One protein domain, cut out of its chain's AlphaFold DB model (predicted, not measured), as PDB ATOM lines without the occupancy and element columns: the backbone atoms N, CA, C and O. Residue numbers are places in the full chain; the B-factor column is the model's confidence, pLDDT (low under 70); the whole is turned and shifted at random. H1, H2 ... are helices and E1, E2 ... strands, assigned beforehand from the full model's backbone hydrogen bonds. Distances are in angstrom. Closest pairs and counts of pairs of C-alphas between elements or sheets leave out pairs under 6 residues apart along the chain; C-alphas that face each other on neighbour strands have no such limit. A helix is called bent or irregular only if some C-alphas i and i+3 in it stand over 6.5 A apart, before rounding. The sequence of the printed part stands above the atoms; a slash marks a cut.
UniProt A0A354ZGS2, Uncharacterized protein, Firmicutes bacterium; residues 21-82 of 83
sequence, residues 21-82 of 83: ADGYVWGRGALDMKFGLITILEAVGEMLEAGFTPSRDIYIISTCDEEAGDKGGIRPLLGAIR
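AT A GLANCE: This is residues 21 to 82 of the 83 residues of an uncharacterized protein of Firmicutes bacterium (UniProt A0A354ZGS2). Picture an open, flat zigzag: the long helix H1 runs one way, the unnamed stretch of residues 50 to 73 turns at its far end and folds back, and after a second turn the short helix H2 runs out again on the far side of that stretch from H1. The short strand E1 lies off the first end of H1, and residues 45 to 51, of which 45 to 49 belong to H1, stick out free. The printed part has 62 residues with one named strand and two named helices, in the order E1, H1, H2; the class is mostly helix, with 30 residues, under half, in named elements. The whole is only just loose, close to extended, with a radius of gyration of the C-alphas of 15.4 A and spans of 40 by 36 by 9 A.

IN THESE COORDINATES: Start at Ala 21 and go on to C-alpha 24 at (-35.877, 0.042, 57.010), where the strand E1 begins; it covers residues 24 to 26 and measures 6.2 A from first to last C-alpha. Next find C-alpha 30 at (-37.669, -2.841, 47.919); from there the helix H1, residues 30 to 49, runs 25.7 A to C-alpha 49 at (-47.096, -24.874, 57.136). H1 is irregular: C-alphas 32 and 35 are 7.1 A apart. The helix H2, residues 74 to 80, is 10.0 A long and ends at C-alpha 80 at (-50.366, -18.166, 25.863).

HOW THE PARTS SIT: Look first at E1 and H1, which meet only through their link, a tight one of 3 residues; E1 pairs with no named strand. Residues 45 to 51, of which 45 to 49 belong to H1, stand free: no C-alpha 8 or more residues apart along the chain is within 10 A. Then trace the long link of 24 residues from H1 to H2: its y values go from -25.115 at C-alpha 55 to -1.215 at C-alpha 67. H1 and H2 are apart, and E1 and H2 are apart too. In the backbone of H2 every O i to N i+4 pair is within hydrogen-bond range; in H1 13 of 16 are.

THE WHOLE: Measure the whole from Asp 22 to Arg 82, whose C-alphas are the two farthest apart, at 45.8 A. The printed part has no cut, and it runs from residue 21 to residue 82 of a chain of 83. The link from H1 to H2 is long, with its C-alphas 5 to 22 A from the mean of all C-alphas. In the B-factor column the mean pLDDT of the printed part is 94.7 and that of H2 is 88; in this model residue 82 is the one printed residue under 70.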
ATOM      1  N   ALA A  21     -31.114  -0.681  57.707       97.81
ATOM      2  CA  ALA A  21     -30.665   0.449  58.507       97.81
ATOM      3  C   ALA A  21     -31.852   1.304  58.954       97.81
ATOM      4  O   ALA A  21     -32.833   1.447  58.225       97.81
ATOM      5  N   ASP A  22     -31.767   1.827  60.178       95.44
ATOM      6  CA  ASP A  22     -32.785   2.686  60.801       95.44
ATOM      7  C   ASP A  22     -34.195   2.076  60.841       95.44
ATOM      8  O   ASP A  22     -35.201   2.778  60.854       95.44
ATOM      9  N   GLY A  23     -34.275   0.741  60.876       96.94
ATOM     10  CA  GLY A  23     -35.540   0.000  60.857       96.94
ATOM     11  C   GLY A  23     -36.146  -0.193  59.462       96.94
ATOM     12  O   GLY A  23     -37.262  -0.701  59.363       96.94
ATOM     13  N   TYR A  24     -35.426   0.159  58.396       96.81
ATOM     14  CA  TYR A  24     -35.877   0.042  57.010       96.81
ATOM     15  C   TYR A  24     -34.965  -0.863  56.181       96.81
ATOM     16  O   TYR A  24     -33.771  -0.994  56.452       96.81
ATOM     17  N   VAL A  25     -35.537  -1.462  55.133       97.62
ATOM     18  CA  VAL A  25     -34.784  -2.127  54.063       97.62
ATOM     19  C   VAL A  25     -34.551  -1.117  52.944       97.62
ATOM     20  O   VAL A  25     -35.500  -0.618  52.339       97.62
ATOM     21  N   TRP A  26     -33.287  -0.849  52.642       97.75
ATOM     22  CA  TRP A  26     -32.861   0.063  51.592       97.75
ATOM     23  C   TRP A  26     -32.498  -0.709  50.327       97.75
ATOM     24  O   TRP A  26     -31.580  -1.533  50.306       97.75
ATOM     25  N   GLY A  27     -33.205  -0.411  49.240       97.75
ATOM     26  CA  GLY A  27     -32.822  -0.892  47.921       97.75
ATOM     27  C   GLY A  27     -33.816  -0.556  46.815       97.75
ATOM     28  O   GLY A  27     -35.028  -0.478  47.029       97.75
ATOM     29  N   ARG A  28     -33.307  -0.399  45.594       98.38
ATOM     30  CA  ARG A  28     -34.102  -0.357  44.371       98.38
ATOM     31  C   ARG A  28     -34.824  -1.691  44.222       98.38
ATOM     32  O   ARG A  28     -34.217  -2.763  44.178       98.38
ATOM     33  N   GLY A  29     -36.143  -1.609  44.154       97.94
ATOM     34  CA  GLY A  29     -37.002  -2.779  44.144       97.94
ATOM     35  C   GLY A  29     -37.633  -3.110  45.484       97.94
ATOM     36  O   GLY A  29     -38.540  -3.931  45.504       97.94
ATOM     37  N   ALA A  30     -37.161  -2.515  46.590       97.62
ATOM     38  CA  ALA A  30     -37.669  -2.841  47.919       97.62
ATOM     39  C   ALA A  30     -39.177  -2.591  47.987       97.62
ATOM     40  O   ALA A  30     -39.919  -3.523  48.254       97.62
ATOM     41  N   LEU A  31     -39.636  -1.383  47.648       96.69
ATOM     42  CA  LEU A  31     -41.067  -1.073  47.593       96.69
ATOM     43  C   LEU A  31     -41.733  -1.538  46.294       96.69
ATOM     44  O   LEU A  31     -42.812  -2.117  46.359       96.69
ATOM     45  N   ASP A  32     -41.087  -1.303  45.151       97.62
ATOM     46  CA  ASP A  32     -41.646  -1.564  43.822       97.62
ATOM     47  C   ASP A  32     -40.860  -2.648  43.066       97.62
ATOM     48  O   ASP A  32     -39.783  -2.388  42.540       97.62
ATOM     49  N   MET A  33     -41.307  -3.904  43.062       97.12
ATOM     50  CA  MET A  33     -42.391  -4.449  43.898       97.12
ATOM     51  C   MET A  33     -41.976  -5.722  44.647       97.12
ATOM     52  O   MET A  33     -42.802  -6.586  44.959       97.12
ATOM     53  N   LYS A  34     -40.680  -5.857  44.968       97.69
ATOM     54  CA  LYS A  34     -40.137  -7.077  45.589       97.69
ATOM     55  C   LYS A  34     -40.706  -7.323  46.983       97.69
ATOM     56  O   LYS A  34     -40.931  -8.483  47.317       97.69
ATOM     57  N   PHE A  35     -40.990  -6.276  47.764       97.56
ATOM     58  CA  PHE A  35     -41.688  -6.426  49.046       97.56
ATOM     59  C   PHE A  35     -43.067  -7.072  48.874       97.56
ATOM     60  O   PHE A  35     -43.415  -7.993  49.611       97.56
ATOM     61  N   GLY A  36     -43.842  -6.636  47.879       97.56
ATOM     62  CA  GLY A  36     -45.150  -7.225  47.600       97.56
ATOM     63  C   GLY A  36     -45.040  -8.706  47.239       97.56
ATOM     64  O   GLY A  36     -45.762  -9.531  47.795       97.56
ATOM     65  N   LEU A  37     -44.085  -9.059  46.368       97.44
ATOM     66  CA  LEU A  37     -43.853 -10.452  45.979       97.44
ATOM     67  C   LEU A  37     -43.449 -11.327  47.170       97.44
ATOM     68  O   LEU A  37     -44.037 -12.390  47.354       97.44
ATOM     69  N   ILE A  38     -42.473 -10.896  47.978       97.44
ATOM     70  CA  ILE A  38     -42.020 -11.707  49.116       97.44
ATOM     71  C   ILE A  38     -43.122 -11.847  50.166       97.44
ATOM     72  O   ILE A  38     -43.326 -12.939  50.670       97.44
ATOM     73  N   THR A  39     -43.914 -10.798  50.409       98.31
ATOM     74  CA  THR A  39     -45.049 -10.860  51.344       98.31
ATOM     75  C   THR A  39     -46.069 -11.919  50.924       98.31
ATOM     76  O   THR A  39     -46.559 -12.671  51.762       98.31
ATOM     77  N   ILE A  40     -46.376 -12.012  49.626       98.19
ATOM     78  CA  ILE A  40     -47.279 -13.045  49.097       98.19
ATOM     79  C   ILE A  40     -46.674 -14.442  49.284       98.19
ATOM     80  O   ILE A  40     -47.386 -15.359  49.690       98.19
ATOM     81  N   LEU A  41     -45.382 -14.614  48.989       97.94
ATOM     82  CA  LEU A  41     -44.704 -15.907  49.107       97.94
ATOM     83  C   LEU A  41     -44.630 -16.386  50.562       97.94
ATOM     84  O   LEU A  41     -44.958 -17.542  50.819       97.94
ATOM     85  N   GLU A  42     -44.268 -15.504  51.494       98.50
ATOM     86  CA  GLU A  42     -44.216 -15.811  52.928       98.50
ATOM     87  C   GLU A  42     -45.609 -16.163  53.461       98.50
ATOM     88  O   GLU A  42     -45.776 -17.208  54.077       98.50
ATOM     89  N   ALA A  43     -46.640 -15.375  53.134       98.00
ATOM     90  CA  ALA A  43     -48.007 -15.669  53.565       98.00
ATOM     91  C   ALA A  43     -48.497 -17.035  53.052       98.00
ATOM     92  O   ALA A  43     -49.112 -17.799  53.793       98.00
ATOM     93  N   VAL A  44     -48.210 -17.370  51.789       97.69
ATOM     94  CA  VAL A  44     -48.540 -18.693  51.239       97.69
ATOM     95  C   VAL A  44     -47.742 -19.794  51.940       97.69
ATOM     96  O   VAL A  44     -48.318 -20.834  52.257       97.69
ATOM     97  N   GLY A  45     -46.457 -19.570  52.221       97.06
ATOM     98  CA  GLY A  45     -45.618 -20.488  52.995       97.06
ATOM     99  C   GLY A  45     -46.200 -20.778  54.379       97.06
ATOM    100  O   GLY A  45     -46.466 -21.936  54.694       97.06
ATOM    101  N   GLU A  46     -46.503 -19.736  55.155       98.44
ATOM    102  CA  GLU A  46     -47.101 -19.847  56.492       98.44
ATOM    103  C   GLU A  46     -48.446 -20.590  56.468       98.44
ATOM    104  O   GLU A  46     -48.720 -21.441  57.318       98.44
ATOM    105  N   MET A  47     -49.295 -20.316  55.472       98.06
ATOM    106  CA  MET A  47     -50.570 -21.018  55.310       98.06
ATOM    107  C   MET A  47     -50.366 -22.517  55.053       98.06
ATOM    108  O   MET A  47     -51.067 -23.344  55.642       98.06
ATOM    109  N   LEU A  48     -49.413 -22.877  54.189       96.88
ATOM    110  CA  LEU A  48     -49.095 -24.276  53.893       96.88
ATOM    111  C   LEU A  48     -48.519 -24.994  55.119       96.88
ATOM    112  O   LEU A  48     -48.930 -26.118  55.408       96.88
ATOM    113  N   GLU A  49     -47.633 -24.344  55.875       98.25
ATOM    114  CA  GLU A  49     -47.096 -24.874  57.136       98.25
ATOM    115  C   GLU A  49     -48.190 -25.083  58.192       98.25
ATOM    116  O   GLU A  49     -48.166 -26.069  58.930       98.25
ATOM    117  N   ALA A  50     -49.207 -24.216  58.214       98.38
ATOM    118  CA  ALA A  50     -50.393 -24.360  59.057       98.38
ATOM    119  C   ALA A  50     -51.386 -25.440  58.569       98.38
ATOM    120  O   ALA A  50     -52.434 -25.642  59.188       98.38
ATOM    121  N   GLY A  51     -51.089 -26.141  57.468       98.06
ATOM    122  CA  GLY A  51     -51.932 -27.200  56.909       98.06
ATOM    123  C   GLY A  51     -53.143 -26.694  56.121       98.06
ATOM    124  O   GLY A  51     -54.069 -27.464  55.851       98.06
ATOM    125  N   PHE A  52     -53.170 -25.414  55.741       98.06
ATOM    126  CA  PHE A  52     -54.230 -24.884  54.894       98.06
ATOM    127  C   PHE A  52     -54.172 -25.516  53.499       98.06
ATOM    128  O   PHE A  52     -53.130 -25.546  52.849       98.06
ATOM    129  N   THR A  53     -55.320 -25.982  53.012       97.19
ATOM    130  CA  THR A  53     -55.475 -26.474  51.639       97.19
ATOM    131  C   THR A  53     -56.502 -25.602  50.919       97.19
ATOM    132  O   THR A  53     -57.673 -25.605  51.315       97.19
ATOM    133  N   PRO A  54     -56.110 -24.841  49.882       95.19
ATOM    134  CA  PRO A  54     -57.053 -24.015  49.146       95.19
ATOM    135  C   PRO A  54     -58.028 -24.890  48.349       95.19
ATOM    136  O   PRO A  54     -57.685 -25.959  47.851       95.19
ATOM    137  N   SER A  55     -59.263 -24.418  48.186       97.19
ATOM    138  CA  SER A  55     -60.289 -25.115  47.392       97.19
ATOM    139  C   SER A  55     -60.057 -25.032  45.878       97.19
ATOM    140  O   SER A  55     -60.788 -25.650  45.101       97.19
ATOM    141  N   ARG A  56     -59.075 -24.233  45.453       96.62
ATOM    142  CA  ARG A  56     -58.660 -23.992  44.072       96.62
ATOM    143  C   ARG A  56     -57.148 -23.839  44.024       96.62
ATOM    144  O   ARG A  56     -56.545 -23.399  45.000       96.62
ATOM    145  N   ASP A  57     -56.569 -24.124  42.869       94.81
ATOM    146  CA  ASP A  57     -55.162 -23.840  42.624       94.81
ATOM    147  C   ASP A  57     -54.887 -22.336  42.745       94.81
ATOM    148  O   ASP A  57     -55.660 -21.501  42.263       94.81
ATOM    149  N   ILE A  58     -53.758 -22.001  43.364       93.94
ATOM    150  CA  ILE A  58     -53.233 -20.640  43.436       93.94
ATOM    151  C   ILE A  58     -51.981 -20.599  42.566       93.94
ATOM    152  O   ILE A  58     -51.007 -21.295  42.839       93.94
ATOM    153  N   TYR A  59     -52.004 -19.769  41.524       93.62
ATOM    154  CA  TYR A  59     -50.855 -19.534  40.653       93.62
ATOM    155  C   TYR A  59     -50.255 -18.168  40.976       93.62
ATOM    156  O   TYR A  59     -50.919 -17.144  40.823       93.62
ATOM    157  N   ILE A  60     -48.993 -18.151  41.403       94.69
ATOM    158  CA  ILE A  60     -48.230 -16.918  41.619       94.69
ATOM    159  C   ILE A  60     -47.374 -16.691  40.378       94.69
ATOM    160  O   ILE A  60     -46.523 -17.512  40.041       94.69
ATOM    161  N   ILE A  61     -47.614 -15.579  39.689       93.31
ATOM    162  CA  ILE A  61     -46.925 -15.234  38.446       93.31
ATOM    163  C   ILE A  61     -46.076 -13.993  38.701       93.31
ATOM    164  O   ILE A  61     -46.602 -12.938  39.042       93.31
ATOM    165  N   SER A  62     -44.764 -14.117  38.503       94.44
ATOM    166  CA  SER A  62     -43.839 -12.983  38.463       94.44
ATOM    167  C   SER A  62     -43.259 -12.859  37.061       94.44
ATOM    168  O   SER A  62     -42.688 -13.811  36.530       94.44
ATOM    169  N   THR A  63     -43.400 -11.677  36.470       94.06
ATOM    170  CA  THR A  63     -42.869 -11.353  35.146       94.06
ATOM    171  C   THR A  63     -41.576 -10.542  35.247       94.06
ATOM    172  O   THR A  63     -41.074 -10.221  36.334       94.06
ATOM    173  N   CYS A  64     -40.983 -10.288  34.090       92.25
ATOM    174  CA  CYS A  64     -40.013  -9.228  33.863       92.25
ATOM    175  C   CYS A  64     -40.607  -8.229  32.859       92.25
ATOM    176  O   CYS A  64     -41.625  -8.543  32.244       92.25
ATOM    177  N   ASP A  65     -39.929  -7.104  32.642       96.12
ATOM    178  CA  ASP A  65     -40.247  -6.087  31.631       96.12
ATOM    179  C   ASP A  65     -41.441  -5.175  31.977       96.12
ATOM    180  O   ASP A  65     -41.854  -4.399  31.116       96.12
ATOM    181  N   GLU A  66     -41.987  -5.230  33.198       96.44
ATOM    182  CA  GLU A  66     -43.117  -4.376  33.613       96.44
ATOM    183  C   GLU A  66     -42.727  -2.894  33.540       96.44
ATOM    184  O   GLU A  66     -43.383  -2.104  32.854       96.44
ATOM    185  N   GLU A  67     -41.538  -2.570  34.050       96.69
ATOM    186  CA  GLU A  67     -40.976  -1.215  34.103       96.69
ATOM    187  C   GLU A  67     -40.603  -0.686  32.702       96.69
ATOM    188  O   GLU A  67     -40.332   0.501  32.501       96.69
ATOM    189  N   ALA A  68     -40.578  -1.578  31.703       95.50
ATOM    190  CA  ALA A  68     -40.277  -1.295  30.301       95.50
ATOM    191  C   ALA A  68     -41.502  -1.453  29.366       95.50
ATOM    192  O   ALA A  68     -41.379  -1.312  28.141       95.50
ATOM    193  N   GLY A  69     -42.701  -1.671  29.921       94.31
ATOM    194  CA  GLY A  69     -43.974  -1.667  29.189       94.31
ATOM    195  C   GLY A  69     -44.510  -3.042  28.764       94.31
ATOM    196  O   GLY A  69     -45.410  -3.115  27.909       94.31
ATOM    197  N   ASP A  70     -43.993  -4.118  29.355       93.44
ATOM    198  CA  ASP A  70     -44.487  -5.497  29.287       93.44
ATOM    199  C   ASP A  70     -44.445  -6.170  27.909       93.44
ATOM    200  O   ASP A  70     -45.177  -7.135  27.654       93.44
ATOM    201  N   LYS A  71     -43.614  -5.701  26.976       93.81
ATOM    202  CA  LYS A  71     -43.542  -6.316  25.639       93.81
ATOM    203  C   LYS A  71     -42.986  -7.740  25.711       93.81
ATOM    204  O   LYS A  71     -43.478  -8.608  24.993       93.81
ATOM    205  N   GLY A  72     -41.999  -7.966  26.577       92.31
ATOM    206  CA  GLY A  72     -41.439  -9.278  26.910       92.31
ATOM    207  C   GLY A  72     -42.014  -9.907  28.185       92.31
ATOM    208  O   GLY A  72     -41.614 -11.013  28.534       92.31
ATOM    209  N   GLY A  73     -42.931  -9.212  28.863       93.88
ATOM    210  CA  GLY A  73     -43.457  -9.560  30.182       93.88
ATOM    211  C   GLY A  73     -44.831 -10.219  30.163       93.88
ATOM    212  O   GLY A  73     -45.035 -11.283  29.577       93.88
ATOM    213  N   ILE A  74     -45.808  -9.589  30.821       93.00
ATOM    214  CA  ILE A  74     -47.141 -10.185  31.001       93.00
ATOM    215  C   ILE A  74     -47.925 -10.320  29.687       93.00
ATOM    216  O   ILE A  74     -48.729 -11.241  29.539       93.00
ATOM    217  N   ARG A  75     -47.694  -9.447  28.695       91.69
ATOM    218  CA  ARG A  75     -48.456  -9.444  27.431       91.69
ATOM    219  C   ARG A  75     -48.344 -10.759  26.645       91.69
ATOM    220  O   ARG A  75     -49.396 -11.312  26.318       91.69
ATOM    221  N   PRO A  76     -47.143 -11.286  26.329       91.19
ATOM    222  CA  PRO A  76     -47.030 -12.581  25.656       91.19
ATOM    223  C   PRO A  76     -47.583 -13.729  26.510       91.19
ATOM    224  O   PRO A  76     -48.222 -14.631  25.969       91.19
ATOM    225  N   LEU A  77     -47.419 -13.670  27.837       88.94
ATOM    226  CA  LEU A  77     -47.926 -14.697  28.747       88.94
ATOM    227  C   LEU A  77     -49.461 -14.785  28.723       88.94
ATOM    228  O   LEU A  77     -50.018 -15.873  28.589       88.94
ATOM    229  N   LEU A  78     -50.155 -13.645  28.761       87.62
ATOM    230  CA  LEU A  78     -51.616 -13.593  28.628       87.62
ATOM    231  C   LEU A  78     -52.107 -14.098  27.265       87.62
ATOM    232  O   LEU A  78     -53.247 -14.543  27.160       87.62
ATOM    233  N   GLY A  79     -51.283 -14.020  26.219       83.88
ATOM    234  CA  GLY A  79     -51.581 -14.631  24.923       83.88
ATOM    235  C   GLY A  79     -51.497 -16.160  24.944       83.88
ATOM    236  O   GLY A  79     -52.269 -16.811  24.248       83.88
ATOM    237  N   ALA A  80     -50.602 -16.724  25.759       79.94
ATOM    238  CA  ALA A  80     -50.366 -18.166  25.863       79.94
ATOM    239  C   ALA A  80     -51.289 -18.882  26.868       79.94
ATOM    240  O   ALA A  80     -51.538 -20.072  26.714       79.94
ATOM    241  N   ILE A  81     -51.782 -18.171  27.891       76.88
ATOM    242  CA  ILE A  81     -52.625 -18.732  28.968       76.88
ATOM    243  C   ILE A  81     -54.133 -18.628  28.653       76.88
ATOM    244  O   ILE A  81     -54.969 -19.103  29.420       76.88
ATOM    245  N   ARG A  82     -54.528 -18.039  27.516       60.41
ATOM    246  CA  ARG A  82     -55.942 -18.052  27.107       60.41
ATOM    247  C   ARG A  82     -56.399 -19.496  26.833       60.41
ATOM    248  O   ARG A  82     -55.720 -20.173  26.063       60.41
TER     249      ARG A  82